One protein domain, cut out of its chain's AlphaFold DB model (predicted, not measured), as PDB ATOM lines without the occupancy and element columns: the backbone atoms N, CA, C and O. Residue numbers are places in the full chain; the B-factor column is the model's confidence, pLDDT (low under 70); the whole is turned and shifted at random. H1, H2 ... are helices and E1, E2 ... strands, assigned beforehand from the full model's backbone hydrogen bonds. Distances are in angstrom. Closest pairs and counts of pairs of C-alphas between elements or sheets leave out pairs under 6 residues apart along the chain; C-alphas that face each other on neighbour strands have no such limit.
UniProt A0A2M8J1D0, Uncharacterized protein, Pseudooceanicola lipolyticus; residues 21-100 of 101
ATOM      1  N   ALA A  21      -0.087  49.819  15.249       85.81
ATOM      2  CA  ALA A  21       1.123  49.523  16.015       85.81
ATOM      3  C   ALA A  21       1.167  48.077  16.547       85.81
ATOM      4  O   ALA A  21       2.239  47.495  16.683       85.81
ATOM      5  N   MET A  22       0.016  47.485  16.879       86.50
ATOM      6  CA  MET A  22      -0.052  46.086  17.309       86.50
ATOM      7  C   MET A  22       0.129  45.140  16.119       86.50
ATOM      8  O   MET A  22       0.876  44.171  16.233       86.50
ATOM      9  N   MET A  23      -0.474  45.452  14.968       84.88
ATOM     10  CA  MET A  23      -0.263  44.683  13.736       84.88
ATOM     11  C   MET A  23       1.207  44.672  13.308       84.88
ATOM     12  O   MET A  23       1.728  43.618  12.948       84.88
ATOM     13  N   GLU A  24       1.902  45.805  13.407       87.62
ATOM     14  CA  GLU A  24       3.337  45.897  13.111       87.62
ATOM     15  C   GLU A  24       4.184  45.041  14.059       87.62
ATOM     16  O   GLU A  24       5.088  44.336  13.609       87.62
ATOM     17  N   ARG A  25       3.863  45.022  15.360       90.25
ATOM     18  CA  ARG A  25       4.543  44.138  16.322       90.25
ATOM     19  C   ARG A  25       4.290  42.662  16.030       90.25
ATOM     20  O   ARG A  25       5.231  41.869  16.084       90.25
ATOM     21  N   ILE A  26       3.050  42.291  15.704       90.94
ATOM     22  CA  ILE A  26       2.695  40.919  15.316       90.94
ATOM     23  C   ILE A  26       3.496  40.508  14.077       90.94
ATOM     24  O   ILE A  26       4.168  39.478  14.107       90.94
ATOM     25  N   ALA A  27       3.487  41.332  13.026       88.38
ATOM     26  CA  ALA A  27       4.242  41.078  11.803       88.38
ATOM     27  C   ALA A  27       5.746  40.949  12.086       88.38
ATOM     28  O   ALA A  27       6.364  39.970  11.678       88.38
ATOM     29  N   GLY A  28       6.322  41.870  12.867       90.50
ATOM     30  CA  GLY A  28       7.729  41.819  13.262       90.50
ATOM     31  C   GLY A  28       8.095  40.528  13.996       90.50
ATOM     32  O   GLY A  28       9.107  39.902  13.681       90.50
ATOM     33  N   ARG A  29       7.247  40.066  14.926       92.88
ATOM     34  CA  ARG A  29       7.460  38.797  15.640       92.88
ATOM     35  C   ARG A  29       7.348  37.574  14.735       92.88
ATOM     36  O   ARG A  29       8.117  36.630  14.912       92.88
ATOM     37  N   LEU A  30       6.400  37.573  13.801       92.50
ATOM     38  CA  LEU A  30       6.248  36.486  12.832       92.50
ATOM     39  C   LEU A  30       7.437  36.428  11.864       92.50
ATOM     40  O   LEU A  30       7.920  35.339  11.579       92.50
ATOM     41  N   CYS A  31       7.957  37.573  11.423       89.81
ATOM     42  CA  CYS A  31       9.146  37.630  10.571       89.81
ATOM     43  C   CYS A  31      10.424  37.210  11.312       89.81
ATOM     44  O   CYS A  31      11.256  36.510  10.741       89.81
ATOM     45  N   ALA A  32      10.584  37.611  12.578       91.69
ATOM     46  CA  ALA A  32      11.766  37.274  13.371       91.69
ATOM     47  C   ALA A  32      11.852  35.773  13.687       91.69
ATOM     48  O   ALA A  32      12.938  35.197  13.710       91.69
ATOM     49  N   VAL A  33      10.704  35.140  13.937       93.38
ATOM     50  CA  VAL A  33      10.609  33.711  14.242       93.38
ATOM     51  C   VAL A  33       9.450  33.132  13.448       93.38
ATOM     52  O   VAL A  33       8.334  33.020  13.948       93.38
ATOM     53  N   VAL A  34       9.700  32.758  12.196       91.12
ATOM     54  CA  VAL A  34       8.654  32.199  11.323       91.12
ATOM     55  C   VAL A  34       8.058  30.933  11.938       91.12
ATOM     56  O   VAL A  34       6.841  30.815  12.074       91.12
ATOM     57  N   PHE A  35       8.917  30.023  12.397       93.44
ATOM     58  CA  PHE A  35       8.525  28.771  13.035       93.44
ATOM     59  C   PHE A  35       8.928  28.789  14.504       93.44
ATOM     60  O   PHE A  35      10.113  28.848  14.823       93.44
ATOM     61  N   SER A  36       7.937  28.736  15.390       94.31
ATOM     62  CA  SER A  36       8.153  28.694  16.837       94.31
ATOM     63  C   SER A  36       7.748  27.325  17.377       94.31
ATOM     64  O   SER A  36       6.739  26.779  16.928       94.31
ATOM     65  N   PRO A  37       8.460  26.771  18.375       92.69
ATOM     66  CA  PRO A  37       7.976  25.601  19.111       92.69
ATOM     67  C   PRO A  37       6.658  25.871  19.863       92.69
ATOM     68  O   PRO A  37       5.968  24.929  20.236       92.69
ATOM     69  N   GLU A  38       6.290  27.139  20.069       91.75
ATOM     70  CA  GLU A  38       5.011  27.549  20.669       91.75
ATOM     71  C   GLU A  38       3.837  27.501  19.676       91.75
ATOM     72  O   GLU A  38       2.687  27.719  20.065       91.75
ATOM     73  N   ASP A  39       4.108  27.252  18.389       93.81
ATOM     74  CA  ASP A  39       3.069  27.159  17.369       93.81
ATOM     75  C   ASP A  39       2.180  25.946  17.627       93.81
ATOM     76  O   ASP A  39       2.625  24.797  17.615       93.81
ATOM     77  N   ARG A  40       0.880  26.198  17.763       93.69
ATOM     78  CA  ARG A  40      -0.132  25.150  17.686       93.69
ATOM     79  C   ARG A  40      -0.452  24.927  16.212       93.69
ATOM     80  O   ARG A  40      -0.850  25.857  15.515       93.69
ATOM     81  N   VAL A  41      -0.247  23.708  15.719       91.06
ATOM     82  CA  VAL A  41      -0.341  23.390  14.284       91.06
ATOM     83  C   VAL A  41      -1.540  22.484  14.006       91.06
ATOM     84  O   VAL A  41      -1.756  21.484  14.693       91.06
ATOM     85  N   VAL A  42      -2.323  22.830  12.983       86.25
ATOM     86  CA  VAL A  42      -3.452  22.045  12.471       86.25
ATOM     87  C   VAL A  42      -3.361  21.988  10.945       86.25
ATOM     88  O   VAL A  42      -3.719  22.945  10.263       86.25
ATOM     89  N   GLY A  43      -2.890  20.861  10.404       86.69
ATOM     90  CA  GLY A  43      -2.546  20.775   8.980       86.69
ATOM     91  C   GLY A  43      -1.435  21.775   8.645       86.69
ATOM     92  O   GLY A  43      -0.448  21.851   9.374       86.69
ATOM     93  N   ASP A  44      -1.637  22.582   7.605       85.62
ATOM     94  CA  ASP A  44      -0.707  23.655   7.216       85.62
ATOM     95  C   ASP A  44      -0.962  24.983   7.952       85.62
ATOM     96  O   ASP A  44      -0.204  25.948   7.811       85.62
ATOM     97  N   VAL A  45      -2.031  25.050   8.753       89.31
ATOM     98  CA  VAL A  45      -2.397  26.241   9.520       89.31
ATOM     99  C   VAL A  45      -1.681  26.237  10.864       89.31
ATOM    100  O   VAL A  45      -1.648  25.236  11.583       89.31
ATOM    101  N   ARG A  46      -1.141  27.394  11.230       93.38
ATOM    102  CA  ARG A  46      -0.471  27.652  12.501       93.38
ATOM    103  C   ARG A  46      -1.269  28.653  13.312       93.38
ATOM    104  O   ARG A  46      -1.847  29.591  12.771       93.38
ATOM    105  N   VAL A  47      -1.268  28.455  14.621       93.94
ATOM    106  CA  VAL A  47      -1.849  29.370  15.595       93.94
ATOM    107  C   VAL A  47      -0.786  29.713  16.626       93.94
ATOM    108  O   VAL A  47      -0.260  28.829  17.305       93.94
ATOM    109  N   ARG A  48      -0.482  31.002  16.777       95.12
ATOM    110  CA  ARG A  48       0.456  31.500  17.792       95.12
ATOM    111  C   ARG A  48      -0.223  32.541  18.664       95.12
ATOM    112  O   ARG A  48      -0.878  33.441  18.151       95.12
ATOM    113  N   LEU A  49      -0.034  32.425  19.976       94.19
ATOM    114  CA  LEU A  49      -0.486  33.436  20.923       94.19
ATOM    115  C   LEU A  49       0.483  34.626  20.900       94.19
ATOM    116  O   LEU A  49       1.622  34.509  21.348       94.19
ATOM    117  N   LEU A  50       0.040  35.768  20.382       92.69
ATOM    118  CA  LEU A  50       0.810  37.011  20.320       92.69
ATOM    119  C   LEU A  50      -0.048  38.169  20.819       92.69
ATOM    120  O   LEU A  50      -1.197  38.292  20.418       92.69
ATOM    121  N   GLU A  51       0.508  39.024  21.681       89.50
ATOM    122  CA  GLU A  51      -0.188  40.222  22.191       89.50
ATOM    123  C   GLU A  51      -1.571  39.917  22.816       89.50
ATOM    124  O   GLU A  51      -2.467  40.753  22.799       89.50
ATOM    125  N   GLY A  52      -1.764  38.707  23.357       89.81
ATOM    126  CA  GLY A  52      -3.048  38.266  23.919       89.81
ATOM    127  C   GLY A  52      -4.056  37.724  22.897       89.81
ATOM    128  O   GLY A  52      -5.180  37.407  23.281       89.81
ATOM    129  N   TYR A  53      -3.661  37.570  21.632       90.94
ATOM    130  CA  TYR A  53      -4.495  37.047  20.554       90.94
ATOM    131  C   TYR A  53      -3.942  35.751  19.960       90.94
ATOM    132  O   TYR A  53      -2.739  35.598  19.763       90.94
ATOM    133  N   ASP A  54      -4.843  34.844  19.606       92.81
ATOM    134  CA  ASP A  54      -4.572  33.740  18.697       92.81
ATOM    135  C   ASP A  54      -4.449  34.292  17.276       92.81
ATOM    136  O   ASP A  54      -5.443  34.668  16.647       92.81
ATOM    137  N   ILE A  55      -3.214  34.350  16.780       92.75
ATOM    138  CA  ILE A  55      -2.908  34.704  15.397       92.75
ATOM    139  C   ILE A  55      -2.895  33.425  14.579       92.75
ATOM    140  O   ILE A  55      -2.072  32.543  14.822       92.75
ATOM    141  N   ILE A  56      -3.803  33.336  13.617       92.31
ATOM    142  CA  ILE A  56      -3.943  32.218  12.690       92.31
ATOM    143  C   ILE A  56      -3.200  32.593  11.413       92.31
ATOM    144  O   ILE A  56      -3.516  33.608  10.791       92.31
ATOM    145  N   PHE A  57      -2.220  31.797  11.008       91.38
ATOM    146  CA  PHE A  57      -1.403  32.082   9.833       91.38
ATOM    147  C   PHE A  57      -0.940  30.809   9.132       91.38
ATOM    148  O   PHE A  57      -0.915  29.727   9.712       91.38
ATOM    149  N   PHE A  58      -0.556  30.945   7.870       90.56
ATOM    150  CA  PHE A  58       0.099  29.897   7.097       90.56
ATOM    151  C   PHE A  58       1.415  30.426   6.541       90.56
ATOM    152  O   PHE A  58       1.582  31.627   6.321       90.56
ATOM    153  N   VAL A  59       2.363  29.513   6.364       89.56
ATOM    154  CA  VAL A  59       3.694  29.832   5.860       89.56
ATOM    155  C   VAL A  59       3.856  29.147   4.518       89.56
ATOM    156  O   VAL A  59       3.800  27.924   4.435       89.56
ATOM    157  N   ALA A  60       4.060  29.945   3.482       89.00
ATOM    158  CA  ALA A  60       4.375  29.476   2.148       89.00
ATOM    159  C   ALA A  60       5.801  29.887   1.778       89.00
ATOM    160  O   ALA A  60       6.381  30.815   2.346       89.00
ATOM    161  N   ARG A  61       6.365  29.188   0.797       88.69
ATOM    162  CA  ARG A  61       7.602  29.598   0.145       88.69
ATOM    163  C   ARG A  61       7.271  30.004  -1.280       88.69
ATOM    164  O   ARG A  61       6.768  29.182  -2.038       88.69
ATOM    165  N   ASP A  62       7.575  31.247  -1.625       86.00
ATOM    166  CA  ASP A  62       7.529  31.728  -2.999       86.00
ATOM    167  C   ASP A  62       8.960  31.979  -3.472       86.00
ATOM    168  O   ASP A  62       9.614  32.940  -3.060       86.00
ATOM    169  N   ARG A  63       9.473  31.053  -4.292       90.44
ATOM    170  CA  ARG A  63      10.871  31.005  -4.745       90.44
ATOM    171  C   ARG A  63      11.849  31.048  -3.562       90.44
ATOM    172  O   ARG A  63      12.026  30.044  -2.865       90.44
ATOM    173  N   ASP A  64      12.440  32.211  -3.317       89.94
ATOM    174  CA  ASP A  64      13.452  32.447  -2.288       89.94
ATOM    175  C   ASP A  64      12.927  33.258  -1.099       89.94
ATOM    176  O   ASP A  64      13.675  33.544  -0.166       89.94
ATOM    177  N   VAL A  65      11.636  33.599  -1.098       86.94
ATOM    178  CA  VAL A  65      10.996  34.377  -0.037       86.94
ATOM    179  C   VAL A  65      10.059  33.487   0.771       86.94
ATOM    180  O   VAL A  65       9.287  32.689   0.233       86.94
ATOM    181  N   ILE A  66      10.124  33.629   2.093       87.94
ATOM    182  CA  ILE A  66       9.132  33.055   2.999       87.94
ATOM    183  C   ILE A  66       7.986  34.052   3.119       87.94
ATOM    184  O   ILE A  66       8.188  35.193   3.530       87.94
ATOM    185  N   VAL A  67       6.782  33.602   2.789       88.00
ATOM    186  CA  VAL A  67       5.560  34.393   2.892       88.00
ATOM    187  C   VAL A  67       4.769  33.893   4.091       88.00
ATOM    188  O   VAL A  67       4.405  32.718   4.164       88.00
ATOM    189  N   VAL A  68       4.506  34.791   5.036       89.88
ATOM    190  CA  VAL A  68       3.614  34.530   6.168       89.88
ATOM    191  C   VAL A  68       2.307  35.258   5.914       89.88
ATOM    192  O   VAL A  68       2.275  36.487   5.894       89.88
ATOM    193  N   THR A  69       1.226  34.504   5.759       87.94
ATOM    194  CA  THR A  69      -0.102  35.078   5.543       87.94
ATOM    195  C   THR A  69      -0.948  34.892   6.785       87.94
ATOM    196  O   THR A  69      -1.176  33.766   7.229       87.94
ATOM    197  N   ILE A  70      -1.433  35.998   7.344       88.44
ATOM    198  CA  ILE A  70      -2.340  35.990   8.492       88.44
ATOM    199  C   ILE A  70      -3.758  35.741   7.973       88.44
ATOM    200  O   ILE A  70      -4.321  36.566   7.262       88.44
ATOM    201  N   GLY A  71      -4.325  34.589   8.326       84.00
ATOM    202  CA  GLY A  71      -5.686  34.186   7.964       84.00
ATOM    203  C   GLY A  71      -6.745  34.602   8.986       84.00
ATOM    204  O   GLY A  71      -7.935  34.536   8.691       84.00
ATOM    205  N   GLY A  72      -6.343  35.023  10.187       84.75
ATOM    206  CA  GLY A  72      -7.276  35.540  11.182       84.75
ATOM    207  C   GLY A  72      -6.622  35.906  12.505       84.75
ATOM    208  O   GLY A  72      -5.542  35.425  12.844       84.75
ATOM    209  N   VAL A  73      -7.312  36.748  13.271       87.75
ATOM    210  CA  VAL A  73      -6.922  37.114  14.631       87.75
ATOM    211  C   VAL A  73      -8.114  36.949  15.560       87.75
ATOM    212  O   VAL A  73      -9.233  37.342  15.227       87.75
ATOM    213  N   ARG A  74      -7.891  36.345  16.727       86.25
ATOM    214  CA  ARG A  74      -8.969  36.044  17.668       86.25
ATOM    215  C   ARG A  74      -8.520  36.148  19.114       86.25
ATOM    216  O   ARG A  74      -7.391  35.816  19.440       86.25
ATOM    217  N   VAL A  75      -9.421  36.548  20.007       89.62
ATOM    218  CA  VAL A  75      -9.199  36.379  21.448       89.62
ATOM    219  C   VAL A  75      -9.243  34.879  21.784       89.62
ATOM    220  O   VAL A  75     -10.195  34.208  21.369       89.62
ATOM    221  N   PRO A  76      -8.253  34.336  22.512       89.75
ATOM    222  CA  PRO A  76      -8.242  32.931  22.897       89.75
ATOM    223  C   PRO A  76      -9.464  32.587  23.752       89.75
ATOM    224  O   PRO A  76      -9.764  33.264  24.735       89.75
ATOM    225  N   ASP A  77     -10.149  31.501  23.405       89.69
ATOM    226  CA  ASP A  77     -11.291  30.979  24.154       89.69
ATOM    227  C   ASP A  77     -10.934  29.596  24.710       89.69
ATOM    228  O   ASP A  77     -10.713  28.646  23.958       89.69
ATOM    229  N   LYS A  78     -10.885  29.477  26.042       86.69
ATOM    230  CA  LYS A  78     -10.569  28.210  26.719       86.69
ATOM    231  C   LYS A  78     -11.655  27.152  26.520       86.69
ATOM    232  O   LYS A  78     -11.335  25.968  26.502       86.69
ATOM    233  N   ALA A  79     -12.919  27.556  26.384       88.06
ATOM    234  CA  ALA A  79     -14.030  26.635  26.163       88.06
ATOM    235  C   ALA A  79     -14.076  26.146  24.709       88.06
ATOM    236  O   ALA A  79     -14.537  25.036  24.443       88.06
ATOM    237  N   LYS A  80     -13.592  26.963  23.766       85.25
ATOM    238  CA  LYS A  80     -13.518  26.631  22.337       85.25
ATOM    239  C   LYS A  80     -12.155  27.006  21.744       85.25
ATOM    240  O   LYS A  80     -12.071  28.003  21.011       85.25
ATOM    241  N   PRO A  81     -11.108  26.197  22.014       88.88
ATOM    242  CA  PRO A  81      -9.769  26.442  21.494       88.88
ATOM    243  C   PRO A  81      -9.777  26.591  19.974       88.88
ATOM    244  O   PRO A  81     -10.478  25.859  19.265       88.88
ATOM    245  N   THR A  82      -8.982  27.533  19.474       87.62
ATOM    246  CA  THR A  82      -8.909  27.871  18.048       87.62
ATOM    247  C   THR A  82      -8.570  26.649  17.192       87.62
ATOM    248  O   THR A  82      -9.174  26.453  16.140       87.62
ATOM    249  N   GLU A  83      -7.720  25.746  17.682       83.81
ATOM    250  CA  GLU A  83      -7.371  24.494  16.999       83.81
ATOM    251  C   GLU A  83      -8.579  23.575  16.821       83.81
ATOM    252  O   GLU A  83      -8.711  22.917  15.791       83.81
ATOM    253  N   GLY A  84      -9.463  23.510  17.820       82.25
ATOM    254  CA  GLY A  84     -10.672  22.688  17.764       82.25
ATOM    255  C   GLY A  84     -11.624  23.172  16.674       82.25
ATOM    256  O   GLY A  84     -12.154  22.373  15.903       82.25
ATOM    257  N   ILE A  85     -11.766  24.493  16.549       83.19
ATOM    258  CA  ILE A  85     -12.564  25.113  15.487       83.19
ATOM    259  C   ILE A  85     -11.912  24.883  14.123       83.19
ATOM    260  O   ILE A  85     -12.590  24.432  13.201       83.19
ATOM    261  N   LEU A  86     -10.603  25.104  13.991       82.00
ATOM    262  CA  LEU A  86      -9.888  24.876  12.732       82.00
ATOM    263  C   LEU A  86      -9.963  23.416  12.273       82.00
ATOM    264  O   LEU A  86     -10.194  23.172  11.096       82.00
ATOM    265  N   LYS A  87      -9.864  22.439  13.184       82.69
ATOM    266  CA  LYS A  87     -10.064  21.016  12.854       82.69
ATOM    267  C   LYS A  87     -11.469  20.745  12.315       82.69
ATOM    268  O   LYS A  87     -11.617  20.017  11.336       82.69
ATOM    269  N   SER A  88     -12.495  21.354  12.915       74.69
ATOM    270  CA  SER A  88     -13.878  21.215  12.441       74.69
ATOM    271  C   SER A  88     -14.098  21.851  11.060       74.69
ATOM    272  O   SER A  88     -14.780  21.273  10.216       74.69
ATOM    273  N   LEU A  89     -13.456  22.995  10.796       70.19
ATOM    274  CA  LEU A  89     -13.491  23.666   9.498       70.19
ATOM    275  C   LEU A  89     -12.694  22.905   8.439       70.19
ATOM    276  O   LEU A  89     -13.154  22.806   7.311       70.19
ATOM    277  N   GLY A  90     -11.547  22.328   8.800       63.62
ATOM    278  CA  GLY A  90     -10.758  21.467   7.924       63.62
ATOM    279  C   GLY A  90     -11.564  20.257   7.457       63.62
ATOM    280  O   GLY A  90     -11.617  19.991   6.263       63.62
ATOM    281  N   LEU A  91     -12.283  19.584   8.364       58.47
ATOM    282  CA  LEU A  91     -13.209  18.505   7.995       58.47
ATOM    283  C   LEU A  91     -14.318  18.994   7.053       58.47
ATOM    284  O   LEU A  91     -14.585  18.354   6.040       58.47
ATOM    285  N   ALA A  92     -14.934  20.142   7.343       55.56
ATOM    286  CA  ALA A  92     -15.981  20.711   6.493       55.56
ATOM    287  C   ALA A  92     -15.461  21.152   5.109       55.56
ATOM    288  O   ALA A  92     -16.159  20.993   4.107       55.56
ATOM    289  N   ALA A  93     -14.238  21.681   5.036       49.47
ATOM    290  CA  ALA A  93     -13.580  22.102   3.801       49.47
ATOM    291  C   ALA A  93     -13.140  20.902   2.951       49.47
ATOM    292  O   ALA A  93     -13.345  20.916   1.740       49.47
ATOM    293  N   ILE A  94     -12.622  19.837   3.577       49.03
ATOM    294  CA  ILE A  94     -12.312  18.562   2.909       49.03
ATOM    295  C   ILE A  94     -13.592  17.933   2.346       49.03
ATOM    296  O   ILE A  94     -13.607  17.508   1.194       49.03
ATOM    297  N   LEU A  95     -14.688  17.933   3.115       42.22
ATOM    298  CA  LEU A  95     -15.984  17.429   2.649       42.22
ATOM    299  C   LEU A  95     -16.535  18.246   1.468       42.22
ATOM    300  O   LEU A  95     -17.046  17.654   0.522       42.22
ATOM    301  N   LYS A  96     -16.385  19.580   1.475       44.41
ATOM    302  CA  LYS A  96     -16.788  20.434   0.343       44.41
ATOM    303  C   LYS A  96     -15.914  20.244  -0.900       44.41
ATOM    304  O   LYS A  96     -16.451  20.157  -2.000       44.41
ATOM    305  N   GLY A  97     -14.595  20.134  -0.734       37.00
ATOM    306  CA  GLY A  97     -13.664  19.883  -1.838       37.00
ATOM    307  C   GLY A  97     -13.873  18.513  -2.492       37.00
ATOM    308  O   GLY A  97     -13.751  18.387  -3.706       37.00
ATOM    309  N   ALA A  98     -14.272  17.505  -1.710       39.66
ATOM    310  CA  ALA A  98     -14.632  16.182  -2.217       39.66
ATOM    311  C   ALA A  98     -16.015  16.134  -2.901       39.66
ATOM    312  O   ALA A  98     -16.276  15.211  -3.667       39.66
ATOM    313  N   SER A  99     -16.894  17.113  -2.649       47.06
ATOM    314  CA  SER A  99     -18.232  17.183  -3.258       47.06
ATOM    315  C   SER A  99     -18.313  17.959  -4.578       47.06
ATOM    316  O   SER A  99     -19.396  18.010  -5.151       47.06
ATOM    317  N   GLY A 100     -17.205  18.528  -5.071       36.34
ATOM    318  CA  GLY A 100     -17.120  19.095  -6.424       36.34
ATOM    319  C   GLY A 100     -18.242  20.079  -6.777       36.34
ATOM    320  O   GLY A 100     -18.939  19.865  -7.767       36.34
TER     321      GLY A 100
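Overview. This is residues 21 to 100 of the 101 residues of an uncharacterized protein of Pseudooceanicola lipolyticus (UniProt A0A2M8J1D0). Picture a strongly twisted sheet of four strands in the middle, a meander whose last two strands, E3 and E4, make a long hairpin, with H1 packed on one face and H2 on the other. H2 packs on the sheet with residues 82 to 90, and then its residues 91 to 98, with 99 and 100 after them, stick out as an arm. The printed part has 80 residues, with two named helices and four named strands in the order H1 E1 E2 E3 E4 H2; the sheet runs E1 E2 E3 E4, antiparallel throughout, and the class is mixed, helices and strands. The whole is only just compact, close to loose, with a radius of gyration of the C-alphas of 13.7 A, and its C-alphas span 40 by 38 by 23 A.

Along the chain. Find C-alpha 21 at (1.123, 49.523, 16.015); from there H1, residues 21 to 32, runs 16.4 A from first to last C-alpha. After a short link look for E1, residues 40 to 42, which covers 6.9 A. Two residues on begins E2, residues 45 to 50, 15.6 A long. Next comes E3, residues 53 to 62, which starts with C-alpha 53 at (-4.495, 37.047, 20.554) and runs 27.0 A. E4, residues 65 to 74, comes back over 26.7 A. A short link leads to H2, residues 82 to 98, the longest helix at 24.1 A, which ends with C-alpha 98 at (-14.632, 16.182, -2.217).

Arrangement. Begin with the sheet, a meander, each strand the antiparallel neighbour of the one before. In the hairpin E1 and E2, at 158 degrees, N 40 and O 47 are 2.9 A apart, within hydrogen-bond range. In the hairpin E2 and E3, at 133 degrees, N 48 and O 55 are 3.0 A apart and N 57 and O 46 are 2.8 A apart, both within that range. In the hairpin E3 and E4, at 157 degrees, look at N 54 and O 74, 2.7 A, near one end and N 62 and O 65, 2.9 A, at the other, again within range. E1 and E4 are the edge strands and are apart. From edge to edge the strands' lines turn by 84 degrees. The domain has three layers, helices on both faces of a sheet, with H2 on one face and H1 on the other. H1 is on the sheet at a height of 8.9 A, over E3 and slantwise to it at 43 degrees on the local plane. The closest C-alphas of H1 and E2 are those of Ile 26 and Leu 50, 6.6 A apart; those of H1 and E4 are Leu 30 and Val 68, 7.4 A. H2 is on the sheet at a height of 10.9 A, over E2 and along it at 22 degrees on the local plane. Its closest C-alpha pair with E1 is Val 42 and Glu 83, 6.5 A. H1 and H2 are apart. In H1 and H2 every O i to N i+4 pair is within hydrogen-bond range.

Size, cuts and confidence. The two C-alphas farthest apart are those of Ala 21 and Ser 99, 42.3 A. Residues 91 to 100 stand free; the body without them spans 39 by 28 by 20 A. The printed part has no cut. The links between neighbour strands are tight, those from H1 to E1 and from E4 to H2 are short, and no link is long. The mean pLDDT of the printed part is 83.1; look to residues 90 to 100 for the values under 70.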